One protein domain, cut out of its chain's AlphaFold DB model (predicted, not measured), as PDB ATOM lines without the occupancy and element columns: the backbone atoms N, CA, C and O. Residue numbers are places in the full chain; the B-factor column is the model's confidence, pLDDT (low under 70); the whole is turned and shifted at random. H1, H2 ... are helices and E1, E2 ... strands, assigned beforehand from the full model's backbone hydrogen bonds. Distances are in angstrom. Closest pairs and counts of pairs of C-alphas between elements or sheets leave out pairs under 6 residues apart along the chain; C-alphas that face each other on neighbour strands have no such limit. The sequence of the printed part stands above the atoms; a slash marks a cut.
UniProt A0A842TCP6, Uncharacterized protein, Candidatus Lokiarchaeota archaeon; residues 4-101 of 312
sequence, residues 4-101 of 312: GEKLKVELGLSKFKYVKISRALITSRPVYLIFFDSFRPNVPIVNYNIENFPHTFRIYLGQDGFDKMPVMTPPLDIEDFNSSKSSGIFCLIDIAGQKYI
ATOM      1  N   GLY A   4     118.530 128.031 188.704       85.94
ATOM      2  CA  GLY A   4     119.683 128.511 187.958       85.94
ATOM      3  C   GLY A   4     121.019 128.022 188.508       85.94
ATOM      4  O   GLY A   4     121.824 127.463 187.769       85.94
ATOM      5  N   GLU A   5     121.223 128.110 189.824       89.31
ATOM      6  CA  GLU A   5     122.426 127.580 190.481       89.31
ATOM      7  C   GLU A   5     122.570 126.064 190.280       89.31
ATOM      8  O   GLU A   5     123.652 125.584 189.944       89.31
ATOM      9  N   LYS A   6     121.471 125.304 190.400       89.88
ATOM     10  CA  LYS A   6     121.465 123.861 190.098       89.88
ATOM     11  C   LYS A   6     121.845 123.589 188.645       89.88
ATOM     12  O   LYS A   6     122.633 122.691 188.379       89.88
ATOM     13  N   LEU A   7     121.289 124.357 187.704       88.50
ATOM     14  CA  LEU A   7     121.617 124.237 186.280       88.50
ATOM     15  C   LEU A   7     123.103 124.531 186.018       88.50
ATOM     16  O   LEU A   7     123.755 123.770 185.313       88.50
ATOM     17  N   LYS A   8     123.660 125.583 186.629       91.88
ATOM     18  CA  LYS A   8     125.084 125.931 186.515       91.88
ATOM     19  C   LYS A   8     125.997 124.797 186.994       91.88
ATOM     20  O   LYS A   8     127.006 124.517 186.350       91.88
ATOM     21  N   VAL A   9     125.634 124.138 188.097       92.06
ATOM     22  CA  VAL A   9     126.360 122.975 188.634       92.06
ATOM     23  C   VAL A   9     126.261 121.772 187.697       92.06
ATOM     24  O   VAL A   9     127.285 121.189 187.355       92.06
ATOM     25  N   GLU A  10     125.055 121.428 187.242       90.69
ATOM     26  CA  GLU A  10     124.829 120.285 186.344       90.69
ATOM     27  C   GLU A  10     125.572 120.417 185.009       90.69
ATOM     28  O   GLU A  10     126.023 119.421 184.452       90.69
ATOM     29  N   LEU A  11     125.751 121.645 184.519       89.69
ATOM     30  CA  LEU A  11     126.506 121.931 183.299       89.69
ATOM     31  C   LEU A  11     128.030 122.005 183.520       89.69
ATOM     32  O   LEU A  11     128.768 122.299 182.583       89.69
ATOM     33  N   GLY A  12     128.523 121.785 184.745       92.25
ATOM     34  CA  GLY A  12     129.952 121.865 185.065       92.25
ATOM     35  C   GLY A  12     130.524 123.288 185.021       92.25
ATOM     36  O   GLY A  12     131.737 123.473 184.884       92.25
ATOM     37  N   LEU A  13     129.667 124.307 185.137       92.75
ATOM     38  CA  LEU A  13     130.034 125.718 184.990       92.75
ATOM     39  C   LEU A  13     130.287 126.427 186.328       92.75
ATOM     40  O   LEU A  13     130.518 127.634 186.352       92.75
ATOM     41  N   SER A  14     130.285 125.705 187.451       91.88
ATOM     42  CA  SER A  14     130.514 126.278 188.789       91.88
ATOM     43  C   SER A  14     131.868 126.974 188.941       91.88
ATOM     44  O   SER A  14     132.003 127.868 189.769       91.88
ATOM     45  N   LYS A  15     132.860 126.591 188.128       86.75
ATOM     46  CA  LYS A  15     134.185 127.226 188.090       86.75
ATOM     47  C   LYS A  15     134.189 128.616 187.438       86.75
ATOM     48  O   LYS A  15     135.170 129.340 187.569       86.75
ATOM     49  N   PHE A  16     133.118 128.985 186.739       86.25
ATOM     50  CA  PHE A  16     132.978 130.275 186.073       86.25
ATOM     51  C   PHE A  16     132.148 131.212 186.942       86.25
ATOM     52  O   PHE A  16     130.994 130.928 187.268       86.25
ATOM     53  N   LYS A  17     132.726 132.352 187.323       81.62
ATOM     54  CA  LYS A  17     132.049 133.331 188.173       81.62
ATOM     55  C   LYS A  17     130.876 133.975 187.443       81.62
ATOM     56  O   LYS A  17     129.808 134.105 188.030       81.62
ATOM     57  N   TYR A  18     131.060 134.308 186.169       84.69
ATOM     58  CA  TYR A  18     130.049 134.957 185.339       84.69
ATOM     59  C   TYR A  18     129.594 134.006 184.238       84.69
ATOM     60  O   TYR A  18     130.398 133.566 183.422       84.69
ATOM     61  N   VAL A  19     128.304 133.676 184.241       90.75
ATOM     62  CA  VAL A  19     127.672 132.817 183.237       90.75
ATOM     63  C   VAL A  19     126.338 133.446 182.882       90.75
ATOM     64  O   VAL A  19     125.517 133.687 183.766       90.75
ATOM     65  N   LYS A  20     126.129 133.720 181.596       89.75
ATOM     66  CA  LYS A  20     124.900 134.343 181.102       89.75
ATOM     67  C   LYS A  20     124.041 133.326 180.373       89.75
ATOM     68  O   LYS A  20     124.563 132.428 179.725       89.75
ATOM     69  N   ILE A  21     122.729 133.483 180.443       86.94
ATOM     70  CA  ILE A  21     121.758 132.665 179.724       86.94
ATOM     71  C   ILE A  21     120.807 133.560 178.936       86.94
ATOM     72  O   ILE A  21     120.326 134.574 179.435       86.94
ATOM     73  N   SER A  22     120.520 133.183 177.696       83.31
ATOM     74  CA  SER A  22     119.512 133.835 176.860       83.31
ATOM     75  C   SER A  22     118.646 132.787 176.167       83.31
ATOM     76  O   SER A  22     119.096 131.673 175.902       83.31
ATOM     77  N   ARG A  23     117.382 133.121 175.896       78.50
ATOM     78  CA  ARG A  23     116.450 132.264 175.164       78.50
ATOM     79  C   ARG A  23     116.310 132.758 173.728       78.50
ATOM     80  O   ARG A  23     115.986 133.922 173.502       78.50
ATOM     81  N   ALA A  24     116.446 131.844 172.774       74.31
ATOM     82  CA  ALA A  24     116.074 132.095 171.388       74.31
ATOM     83  C   ALA A  24     114.540 132.098 171.241       74.31
ATOM     84  O   ALA A  24     113.863 131.179 171.710       74.31
ATOM     85  N   LEU A  25     113.984 133.122 170.585       69.00
ATOM     86  CA  LEU A  25     112.534 133.279 170.379       69.00
ATOM     87  C   LEU A  25     112.037 132.710 169.040       69.00
ATOM     88  O   LEU A  25     110.859 132.823 168.722       69.00
ATOM     89  N   ILE A  26     112.925 132.097 168.259       61.69
ATOM     90  CA  ILE A  26     112.637 131.626 166.895       61.69
ATOM     91  C   ILE A  26     112.059 130.210 166.802       61.69
ATOM     92  O   ILE A  26     111.624 129.800 165.732       61.69
ATOM     93  N   THR A  27     112.074 129.434 167.885       62.19
ATOM     94  CA  THR A  27     111.750 128.001 167.858       62.19
ATOM     95  C   THR A  27     110.563 127.667 168.759       62.19
ATOM     96  O   THR A  27     110.370 128.247 169.827       62.19
ATOM     97  N   SER A  28     109.759 126.690 168.326       66.38
ATOM     98  CA  SER A  28     108.617 126.171 169.093       66.38
ATOM     99  C   SER A  28     109.051 125.428 170.362       66.38
ATOM    100  O   SER A  28     108.327 125.412 171.355       66.38
ATOM    101  N   ARG A  29     110.257 124.845 170.354       71.31
ATOM    102  CA  ARG A  29     110.917 124.296 171.543       71.31
ATOM    103  C   ARG A  29     111.801 125.363 172.185       71.31
ATOM    104  O   ARG A  29     112.506 126.054 171.460       71.31
ATOM    105  N   PRO A  30     111.818 125.500 173.520       76.12
ATOM    106  CA  PRO A  30     112.679 126.478 174.164       76.12
ATOM    107  C   PRO A  30     114.145 126.097 173.948       76.12
ATOM    108  O   PRO A  30     114.564 125.010 174.343       76.12
ATOM    109  N   VAL A  31     114.926 126.986 173.338       78.25
ATOM    110  CA  VAL A  31     116.375 126.803 173.250       78.25
ATOM    111  C   VAL A  31     117.090 127.915 173.988       78.25
ATOM    112  O   VAL A  31     116.794 129.101 173.812       78.25
ATOM    113  N   TYR A  32     118.006 127.501 174.854       83.12
ATOM    114  CA  TYR A  32     118.759 128.358 175.746       83.12
ATOM    115  C   TYR A  32     120.228 128.350 175.357       83.12
ATOM    116  O   TYR A  32     120.843 127.296 175.216       83.12
ATOM    117  N   LEU A  33     120.788 129.541 175.210       84.94
ATOM    118  CA  LEU A  33     122.192 129.775 174.921       84.94
ATOM    119  C   LEU A  33     122.865 130.208 176.213       84.94
ATOM    120  O   LEU A  33     122.423 131.167 176.845       84.94
ATOM    121  N   ILE A  34     123.896 129.474 176.614       89.12
ATOM    122  CA  ILE A  34     124.602 129.677 177.875       89.12
ATOM    123  C   ILE A  34     126.023 130.111 177.564       89.12
ATOM    124  O   ILE A  34     126.818 129.326 177.056       89.12
ATOM    125  N   PHE A  35     126.332 131.356 177.889       87.75
ATOM    126  CA  PHE A  35     127.600 132.003 177.602       87.75
ATOM    127  C   PHE A  35     128.501 131.960 178.831       87.75
ATOM    128  O   PHE A  35     128.087 132.341 179.929       87.75
ATOM    129  N   PHE A  36     129.741 131.530 178.636       88.69
ATOM    130  CA  PHE A  36     130.809 131.563 179.636       88.69
ATOM    131  C   PHE A  36     132.147 131.879 178.954       88.69
ATOM    132  O   PHE A  36     132.271 131.680 177.750       88.69
ATOM    133  N   ASP A  37     133.139 132.386 179.690       80.00
ATOM    134  CA  ASP A  37     134.496 132.631 179.170       80.00
ATOM    135  C   ASP A  37     135.479 131.682 179.860       80.00
ATOM    136  O   ASP A  37     135.791 131.856 181.043       80.00
ATOM    137  N   SER A  38     135.953 130.657 179.142       80.06
ATOM    138  CA  SER A  38     136.893 129.702 179.733       80.06
ATOM    139  C   SER A  38     138.286 130.273 179.979       80.06
ATOM    140  O   SER A  38     138.988 129.798 180.873       80.06
ATOM    141  N   PHE A  39     138.668 131.315 179.239       66.44
ATOM    142  CA  PHE A  39     139.962 131.978 179.350       66.44
ATOM    143  C   PHE A  39     139.963 133.026 180.468       66.44
ATOM    144  O   PHE A  39     140.963 133.209 181.161       66.44
ATOM    145  N   ARG A  40     138.828 133.701 180.678       63.44
ATOM    146  CA  ARG A  40     138.624 134.717 181.721       63.44
ATOM    147  C   ARG A  40     137.430 134.352 182.612       63.44
ATOM    148  O   ARG A  40     136.439 135.082 182.648       63.44
ATOM    149  N   PRO A  41     137.538 133.282 183.422       66.81
ATOM    150  CA  PRO A  41     136.431 132.757 184.230       66.81
ATOM    151  C   PRO A  41     135.876 133.750 185.265       66.81
ATOM    152  O   PRO A  41     134.774 133.567 185.780       66.81
ATOM    153  N   ASN A  42     136.645 134.796 185.576       65.31
ATOM    154  CA  ASN A  42     136.345 135.806 186.585       65.31
ATOM    155  C   ASN A  42     136.027 137.189 186.000       65.31
ATOM    156  O   ASN A  42     136.015 138.159 186.756       65.31
ATOM    157  N   VAL A  43     135.784 137.305 184.691       59.53
ATOM    158  CA  VAL A  43     135.431 138.576 184.036       59.53
ATOM    159  C   VAL A  43     133.941 138.574 183.667       59.53
ATOM    160  O   VAL A  43     133.457 137.567 183.149       59.53
ATOM    161  N   PRO A  44     133.188 139.659 183.947       69.75
ATOM    162  CA  PRO A  44     131.791 139.763 183.541       69.75
ATOM    163  C   PRO A  44     131.614 139.625 182.031       69.75
ATOM    164  O   PRO A  44     132.324 140.252 181.249       69.75
ATOM    165  N   ILE A  45     130.615 138.846 181.624       69.38
ATOM    166  CA  ILE A  45     130.224 138.727 180.220       69.38
ATOM    167  C   ILE A  45     129.251 139.862 179.915       69.38
ATOM    168  O   ILE A  45     128.168 139.927 180.501       69.38
ATOM    169  N   VAL A  46     129.660 140.768 179.030       64.50
ATOM    170  CA  VAL A  46     128.856 141.923 178.612       64.50
ATOM    171  C   VAL A  46     127.901 141.546 177.478       64.50
ATOM    172  O   VAL A  46     128.232 140.717 176.630       64.50
ATOM    173  N   ASN A  47     126.720 142.170 177.445       58.94
ATOM    174  CA  ASN A  47     125.684 141.886 176.441       58.94
ATOM    175  C   ASN A  47     126.175 142.139 175.013       58.94
ATOM    176  O   ASN A  47     125.861 141.361 174.118       58.94
ATOM    177  N   TYR A  48     127.029 143.148 174.826       56.94
ATOM    178  CA  TYR A  48     127.669 143.432 173.545       56.94
ATOM    179  C   TYR A  48     128.427 142.217 172.975       56.94
ATOM    180  O   TYR A  48     128.275 141.895 171.796       56.94
ATOM    181  N   ASN A  49     129.173 141.481 173.811       59.81
ATOM    182  CA  ASN A  49     129.930 140.290 173.391       59.81
ATOM    183  C   ASN A  49     129.011 139.149 172.946       59.81
ATOM    184  O   ASN A  49     129.411 138.309 172.145       59.81
ATOM    185  N   ILE A  50     127.799 139.100 173.500       64.69
ATOM    186  CA  ILE A  50     126.786 138.090 173.197       64.69
ATOM    187  C   ILE A  50     126.047 138.453 171.903       64.69
ATOM    188  O   ILE A  50     125.855 137.593 171.045       64.69
ATOM    189  N   GLU A  51     125.660 139.720 171.752       57.81
ATOM    190  CA  GLU A  51     124.920 140.242 170.595       57.81
ATOM    191  C   GLU A  51     125.755 140.213 169.310       57.81
ATOM    192  O   GLU A  51     125.243 139.860 168.249       57.81
ATOM    193  N   ASN A  52     127.057 140.491 169.414       53.84
ATOM    194  CA  ASN A  52     127.981 140.476 168.279       53.84
ATOM    195  C   ASN A  52     128.672 139.124 168.073       53.84
ATOM    196  O   ASN A  52     129.604 139.032 167.278       53.84
ATOM    197  N   PHE A  53     128.242 138.060 168.763       60.44
ATOM    198  CA  PHE A  53     128.807 136.729 168.571       60.44
ATOM    199  C   PHE A  53     128.249 136.095 167.282       60.44
ATOM    200  O   PHE A  53     127.105 135.631 167.246       60.44
ATOM    201  N   PRO A  54     129.046 135.986 166.209       52.56
ATOM    202  CA  PRO A  54     128.545 135.683 164.865       52.56
ATOM    203  C   PRO A  54     128.093 134.234 164.657       52.56
ATOM    204  O   PRO A  54     127.397 133.920 163.690       52.56
ATOM    205  N   HIS A  55     128.502 133.323 165.541       54.66
ATOM    206  CA  HIS A  55     128.277 131.882 165.385       54.66
ATOM    207  C   HIS A  55     127.239 131.300 166.344       54.66
ATOM    208  O   HIS A  55     126.768 130.192 166.098       54.66
ATOM    209  N   THR A  56     126.801 132.064 167.351       54.41
ATOM    210  CA  THR A  56     125.715 131.704 168.281       54.41
ATOM    211  C   THR A  56     124.466 131.284 167.509       54.41
ATOM    212  O   THR A  56     123.705 130.422 167.937       54.41
ATOM    213  N   PHE A  57     124.300 131.871 166.325       53.09
ATOM    214  CA  PHE A  57     123.125 131.736 165.484       53.09
ATOM    215  C   PHE A  57     123.325 130.765 164.322       53.09
ATOM    216  O   PHE A  57     122.368 130.110 163.927       53.09
ATOM    217  N   ARG A  58     124.558 130.572 163.830       53.19
ATOM    218  CA  ARG A  58     124.841 129.568 162.785       53.19
ATOM    219  C   ARG A  58     124.590 128.136 163.259       53.19
ATOM    220  O   ARG A  58     124.208 127.303 162.448       53.19
ATOM    221  N   ILE A  59     124.733 127.871 164.560       53.16
ATOM    222  CA  ILE A  59     124.425 126.562 165.167       53.16
ATOM    223  C   ILE A  59     122.945 126.178 164.962       53.16
ATOM    224  O   ILE A  59     122.630 124.995 164.887       53.16
ATOM    225  N   TYR A  60     122.044 127.156 164.818       49.50
ATOM    226  CA  TYR A  60     120.613 126.909 164.604       49.50
ATOM    227  C   TYR A  60     120.190 126.826 163.142       49.50
ATOM    228  O   TYR A  60     119.142 126.258 162.855       49.50
ATOM    229  N   LEU A  61     120.943 127.451 162.241       51.97
ATOM    230  CA  LEU A  61     120.418 127.832 160.929       51.97
ATOM    231  C   LEU A  61     120.676 126.793 159.833       51.97
ATOM    232  O   LEU A  61     120.129 126.925 158.745       51.97
ATOM    233  N   GLY A  62     121.490 125.761 160.089       50.06
ATOM    234  CA  GLY A  62     121.988 124.919 158.999       50.06
ATOM    235  C   GLY A  62     122.693 125.773 157.931       50.06
ATOM    236  O   GLY A  62     122.971 126.952 158.144       50.06
ATOM    237  N   GLN A  63     123.021 125.201 156.775       43.53
ATOM    238  CA  GLN A  63     123.578 125.986 155.664       43.53
ATOM    239  C   GLN A  63     122.525 126.840 154.929       43.53
ATOM    240  O   GLN A  63     122.901 127.613 154.051       43.53
ATOM    241  N   ASP A  64     121.248 126.783 155.324       38.31
ATOM    242  CA  ASP A  64     120.143 127.338 154.543       38.31
ATOM    243  C   ASP A  64     119.461 128.540 155.230       38.31
ATOM    244  O   ASP A  64     118.564 128.414 156.059       38.31
ATOM    245  N   GLY A  65     119.871 129.740 154.810       45.88
ATOM    246  CA  GLY A  65     118.921 130.742 154.306       45.88
ATOM    247  C   GLY A  65     117.910 131.395 155.258       45.88
ATOM    248  O   GLY A  65     116.729 131.454 154.922       45.88
ATOM    249  N   PHE A  66     118.350 132.021 156.352       42.97
ATOM    250  CA  PHE A  66     117.604 133.157 156.917       42.97
ATOM    251  C   PHE A  66     118.499 134.395 157.006       42.97
ATOM    252  O   PHE A  66     119.444 134.438 157.789       42.97
ATOM    253  N   ASP A  67     118.143 135.441 156.258       48.16
ATOM    254  CA  ASP A  67     118.834 136.742 156.233       48.16
ATOM    255  C   ASP A  67     118.699 137.552 157.540       48.16
ATOM    256  O   ASP A  67     119.139 138.699 157.622       48.16
ATOM    257  N   LYS A  68     118.048 137.002 158.575       50.00
ATOM    258  CA  LYS A  68     117.706 137.730 159.804       50.00
ATOM    259  C   LYS A  68     118.190 136.988 161.038       50.00
ATOM    260  O   LYS A  68     117.876 135.817 161.240       50.00
ATOM    261  N   MET A  69     118.927 137.707 161.884       54.50
ATOM    262  CA  MET A  69     119.371 137.199 163.178       54.50
ATOM    263  C   MET A  69     118.156 136.807 164.032       54.50
ATOM    264  O   MET A  69     117.169 137.550 164.068       54.50
ATOM    265  N   PRO A  70     118.197 135.655 164.717       60.00
ATOM    266  CA  PRO A  70     117.102 135.242 165.574       60.00
ATOM    267  C   PRO A  70     116.970 136.197 166.759       60.00
ATOM    268  O   PRO A  70     117.950 136.544 167.418       60.00
ATOM    269  N   VAL A  71     115.736 136.606 167.047       66.88
ATOM    270  CA  VAL A  71     115.448 137.477 168.186       66.88
ATOM    271  C   VAL A  71     115.671 136.691 169.476       66.88
ATOM    272  O   VAL A  71     115.185 135.565 169.626       66.88
ATOM    273  N   MET A  72     116.410 137.282 170.408       70.69
ATOM    274  CA  MET A  72     116.712 136.695 171.707       70.69
ATOM    275  C   MET A  72     116.113 137.516 172.841       70.69
ATOM    276  O   MET A  72     115.890 138.720 172.712       70.69
ATOM    277  N   THR A  73     115.899 136.871 173.984       69.56
ATOM    278  CA  THR A  73     115.687 137.608 175.231       69.56
ATOM    279  C   THR A  73     116.992 138.275 175.676       69.56
ATOM    280  O   THR A  73     118.071 137.733 175.408       69.56
ATOM    281  N   PRO A  74     116.934 139.391 176.420       73.00
ATOM    282  CA  PRO A  74     118.118 139.946 177.064       73.00
ATOM    283  C   PRO A  74     118.872 138.866 177.866       73.00
ATOM    284  O   PRO A  74     118.212 138.040 178.511       73.00
ATOM    285  N   PRO A  75     120.216 138.827 177.817       77.56
ATOM    286  CA  PRO A  75     120.995 137.894 178.618       77.56
ATOM    287  C   PRO A  75     120.780 138.141 180.112       77.56
ATOM    288  O   PRO A  75     120.849 139.275 180.586       77.56
ATOM    289  N   LEU A  76     120.549 137.065 180.854       82.75
ATOM    290  CA  LEU A  76     120.385 137.066 182.307       82.75
ATOM    291  C   LEU A  76     121.537 136.305 182.952       82.75
ATOM    292  O   LEU A  76     122.164 135.477 182.294       82.75
ATOM    293  N   ASP A  77     121.824 136.558 184.227       88.56
ATOM    294  CA  ASP A  77     122.709 135.664 184.974       88.56
ATOM    295  C   ASP A  77     122.054 134.283 185.099       88.56
ATOM    296  O   ASP A  77     120.839 134.162 185.281       88.56
ATOM    297  N   ILE A  78     122.841 133.216 184.932       90.25
ATOM    298  CA  ILE A  78     122.293 131.853 184.940       90.25
ATOM    299  C   ILE A  78     121.636 131.525 186.281       90.25
ATOM    300  O   ILE A  78     120.680 130.760 186.313       90.25
ATOM    301  N   GLU A  79     122.106 132.121 187.374       89.25
ATOM    302  CA  GLU A  79     121.553 131.994 188.719       89.25
ATOM    303  C   GLU A  79     120.099 132.487 188.814       89.25
ATOM    304  O   GLU A  79     119.319 131.917 189.587       89.25
ATOM    305  N   ASP A  80     119.723 133.458 187.975       84.94
ATOM    306  CA  ASP A  80     118.374 134.033 187.886       84.94
ATOM    307  C   ASP A  80     117.428 133.193 187.013       84.94
ATOM    308  O   ASP A  80     116.225 133.456 186.922       84.94
ATOM    309  N   PHE A  81     117.941 132.140 186.369       84.31
ATOM    310  CA  PHE A  81     117.138 131.261 185.533       84.31
ATOM    311  C   PHE A  81     116.103 130.480 186.350       84.31
ATOM    312  O   PHE A  81     116.430 129.695 187.247       84.31
ATOM    313  N   ASN A  82     114.828 130.639 185.995       79.62
ATOM    314  CA  ASN A  82     113.706 130.079 186.751       79.62
ATOM    315  C   ASN A  82     112.779 129.143 185.945       79.62
ATOM    316  O   ASN A  82     111.818 128.608 186.513       79.62
ATOM    317  N   SER A  83     113.084 128.888 184.666       70.88
ATOM    318  CA  SER A  83     112.265 128.041 183.784       70.88
ATOM    319  C   SER A  83     112.243 126.567 184.221       70.88
ATOM    320  O   SER A  83     113.164 126.064 184.873       70.88
ATOM    321  N   SER A  84     111.177 125.843 183.872       61.47
ATOM    322  CA  SER A  84     111.054 124.399 184.103       61.47
ATOM    323  C   SER A  84     111.910 123.608 183.105       61.47
ATOM    324  O   SER A  84     111.749 123.750 181.896       61.47
ATOM    325  N   LYS A  85     112.799 122.745 183.615       55.75
ATOM    326  CA  LYS A  85     113.828 121.987 182.870       55.75
ATOM    327  C   LYS A  85     113.325 120.986 181.808       55.75
ATOM    328  O   LYS A  85     114.143 120.321 181.190       55.75
ATOM    329  N   SER A  86     112.026 120.820 181.583       49.44
ATOM    330  CA  SER A  86     111.508 119.558 181.036       49.44
ATOM    331  C   SER A  86     111.551 119.377 179.513       49.44
ATOM    332  O   SER A  86     111.274 118.274 179.058       49.44
ATOM    333  N   SER A  87     111.915 120.373 178.699       60.03
ATOM    334  CA  SER A  87     111.983 120.155 177.236       60.03
ATOM    335  C   SER A  87     112.862 121.146 176.467       60.03
ATOM    336  O   SER A  87     112.645 121.365 175.272       60.03
ATOM    337  N   GLY A  88     113.804 121.799 177.152       71.88
ATOM    338  CA  GLY A  88     114.672 122.801 176.542       71.88
ATOM    339  C   GLY A  88     115.970 122.216 176.007       71.88
ATOM    340  O   GLY A  88     116.577 121.372 176.657       71.88
ATOM    341  N   ILE A  89     116.408 122.685 174.842       79.44
ATOM    342  CA  ILE A  89     117.767 122.423 174.360       79.44
ATOM    343  C   ILE A  89     118.684 123.481 174.992       79.44
ATOM    344  O   ILE A  89     118.349 124.666 175.007       79.44
ATOM    345  N   PHE A  90     119.821 123.055 175.542       84.19
ATOM    346  CA  PHE A  90     120.812 123.941 176.151       84.19
ATOM    347  C   PHE A  90     122.100 123.898 175.334       84.19
ATOM    348  O   PHE A  90     122.731 122.852 175.209       84.19
ATOM    349  N   CYS A  91     122.484 125.046 174.790       83.25
ATOM    350  CA  CYS A  91     123.675 125.214 173.974       83.25
ATOM    351  C   CYS A  91     124.731 125.960 174.788       83.25
ATOM    352  O   CYS A  91     124.550 127.128 175.134       83.25
ATOM    353  N   LEU A  92     125.831 125.277 175.087       86.06
ATOM    354  CA  LEU A  92     126.981 125.860 175.762       86.06
ATOM    355  C   LEU A  92     127.835 126.633 174.756       86.06
ATOM    356  O   LEU A  92     128.258 126.080 173.743       86.06
ATOM    357  N   ILE A  93     128.091 127.904 175.044       82.75
ATOM    358  CA  ILE A  93     128.900 128.796 174.220       82.75
ATOM    359  C   ILE A  93     130.042 129.323 175.071       82.75
ATOM    360  O   ILE A  93     129.871 130.206 175.914       82.75
ATOM    361  N   ASP A  94     131.223 128.779 174.810       81.94
ATOM    362  CA  ASP A  94     132.455 129.343 175.328       81.94
ATOM    363  C   ASP A  94     132.879 130.511 174.442       81.94
ATOM    364  O   ASP A  94     133.282 130.322 173.288       81.94
ATOM    365  N   ILE A  95     132.807 131.726 174.976       74.94
ATOM    366  CA  ILE A  95     133.202 132.906 174.217       74.94
ATOM    367  C   ILE A  95     134.710 132.943 173.952       74.94
ATOM    368  O   ILE A  95     135.134 133.542 172.967       74.94
ATOM    369  N   ALA A  96     135.519 132.236 174.751       67.06
ATOM    370  CA  ALA A  96     136.945 132.074 174.479       67.06
ATOM    371  C   ALA A  96     137.209 131.213 173.234       67.06
ATOM    372  O   ALA A  96     138.221 131.406 172.556       67.06
ATOM    373  N   GLY A  97     136.280 130.309 172.895       59.00
ATOM    374  CA  GLY A  97     136.351 129.425 171.729       59.00
ATOM    375  C   GLY A  97     136.502 130.169 170.398       59.00
ATOM    376  O   GLY A  97     137.074 129.629 169.455       59.00
ATOM    377  N   GLN A  98     136.092 131.440 170.344       55.47
ATOM    378  CA  GLN A  98     136.310 132.343 169.211       55.47
ATOM    379  C   GLN A  98     137.768 132.413 168.750       55.47
ATOM    380  O   GLN A  98     138.045 132.440 167.552       55.47
ATOM    381  N   LYS A  99     138.715 132.378 169.692       51.25
ATOM    382  CA  LYS A  99     140.150 132.488 169.396       51.25
ATOM    383  C   LYS A  99     140.683 131.319 168.560       51.25
ATOM    384  O   LYS A  99     141.711 131.461 167.906       51.25
ATOM    385  N   TYR A 100     139.991 130.182 168.577       49.91
ATOM    386  CA  TYR A 100     140.428 128.932 167.953       49.91
ATOM    387  C   TYR A 100     139.706 128.625 166.632       49.91
ATOM    388  O   TYR A 100     139.979 127.604 166.000       49.91
ATOM    389  N   ILE A 101     138.794 129.495 166.186       52.34
ATOM    390  CA  ILE A 101     138.055 129.307 164.934       52.34
ATOM    391  C   ILE A 101     138.914 129.785 163.753       52.34
ATOM    392  O   ILE A 101     139.451 130.891 163.742       52.34
TER     393      ILE A 101
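What this domain is: This is residues 4 to 101 of the 312 residues of an uncharacterized protein of Candidatus Lokiarchaeota archaeon (UniProt A0A842TCP6). Little regular structure: a small sheet, E1 E2 E3, stands among loops and short helices. In chain order H1 E1 E2 H2 H3 E3 H4 hold 39 of 98 printed residues; sheet and class are mixed. It is compact, radius of gyration of the C-alphas 13.2 A, spanning 37 by 33 by 19 A.

How they stand to each other: H1, residues 4 to 10, and H3, 58 to 61, are not on the sheet; H2, 47 to 51, and H4, 95 to 100, only graze it. E1, 20 to 24, and E2, 31 to 36, form an antiparallel hairpin, N 22 and O 33 within hydrogen-bond range at 2.9 A. E3, 89 to 94, is parallel to E2, N 34 and O 91 within range at 2.8 A. Every O i to N i+4 pair is within range in H1 and H2, but 0 of 2 in H4, with 3 of 3 O i to N i+3.

Where its parts are: C-alpha 4 is at (119.683, 128.511, 187.958), C-alpha 100 at (140.428, 128.932, 167.953).

The domain as a whole: Link H3 to E3 is long; 48 residues are under pLDDT 70.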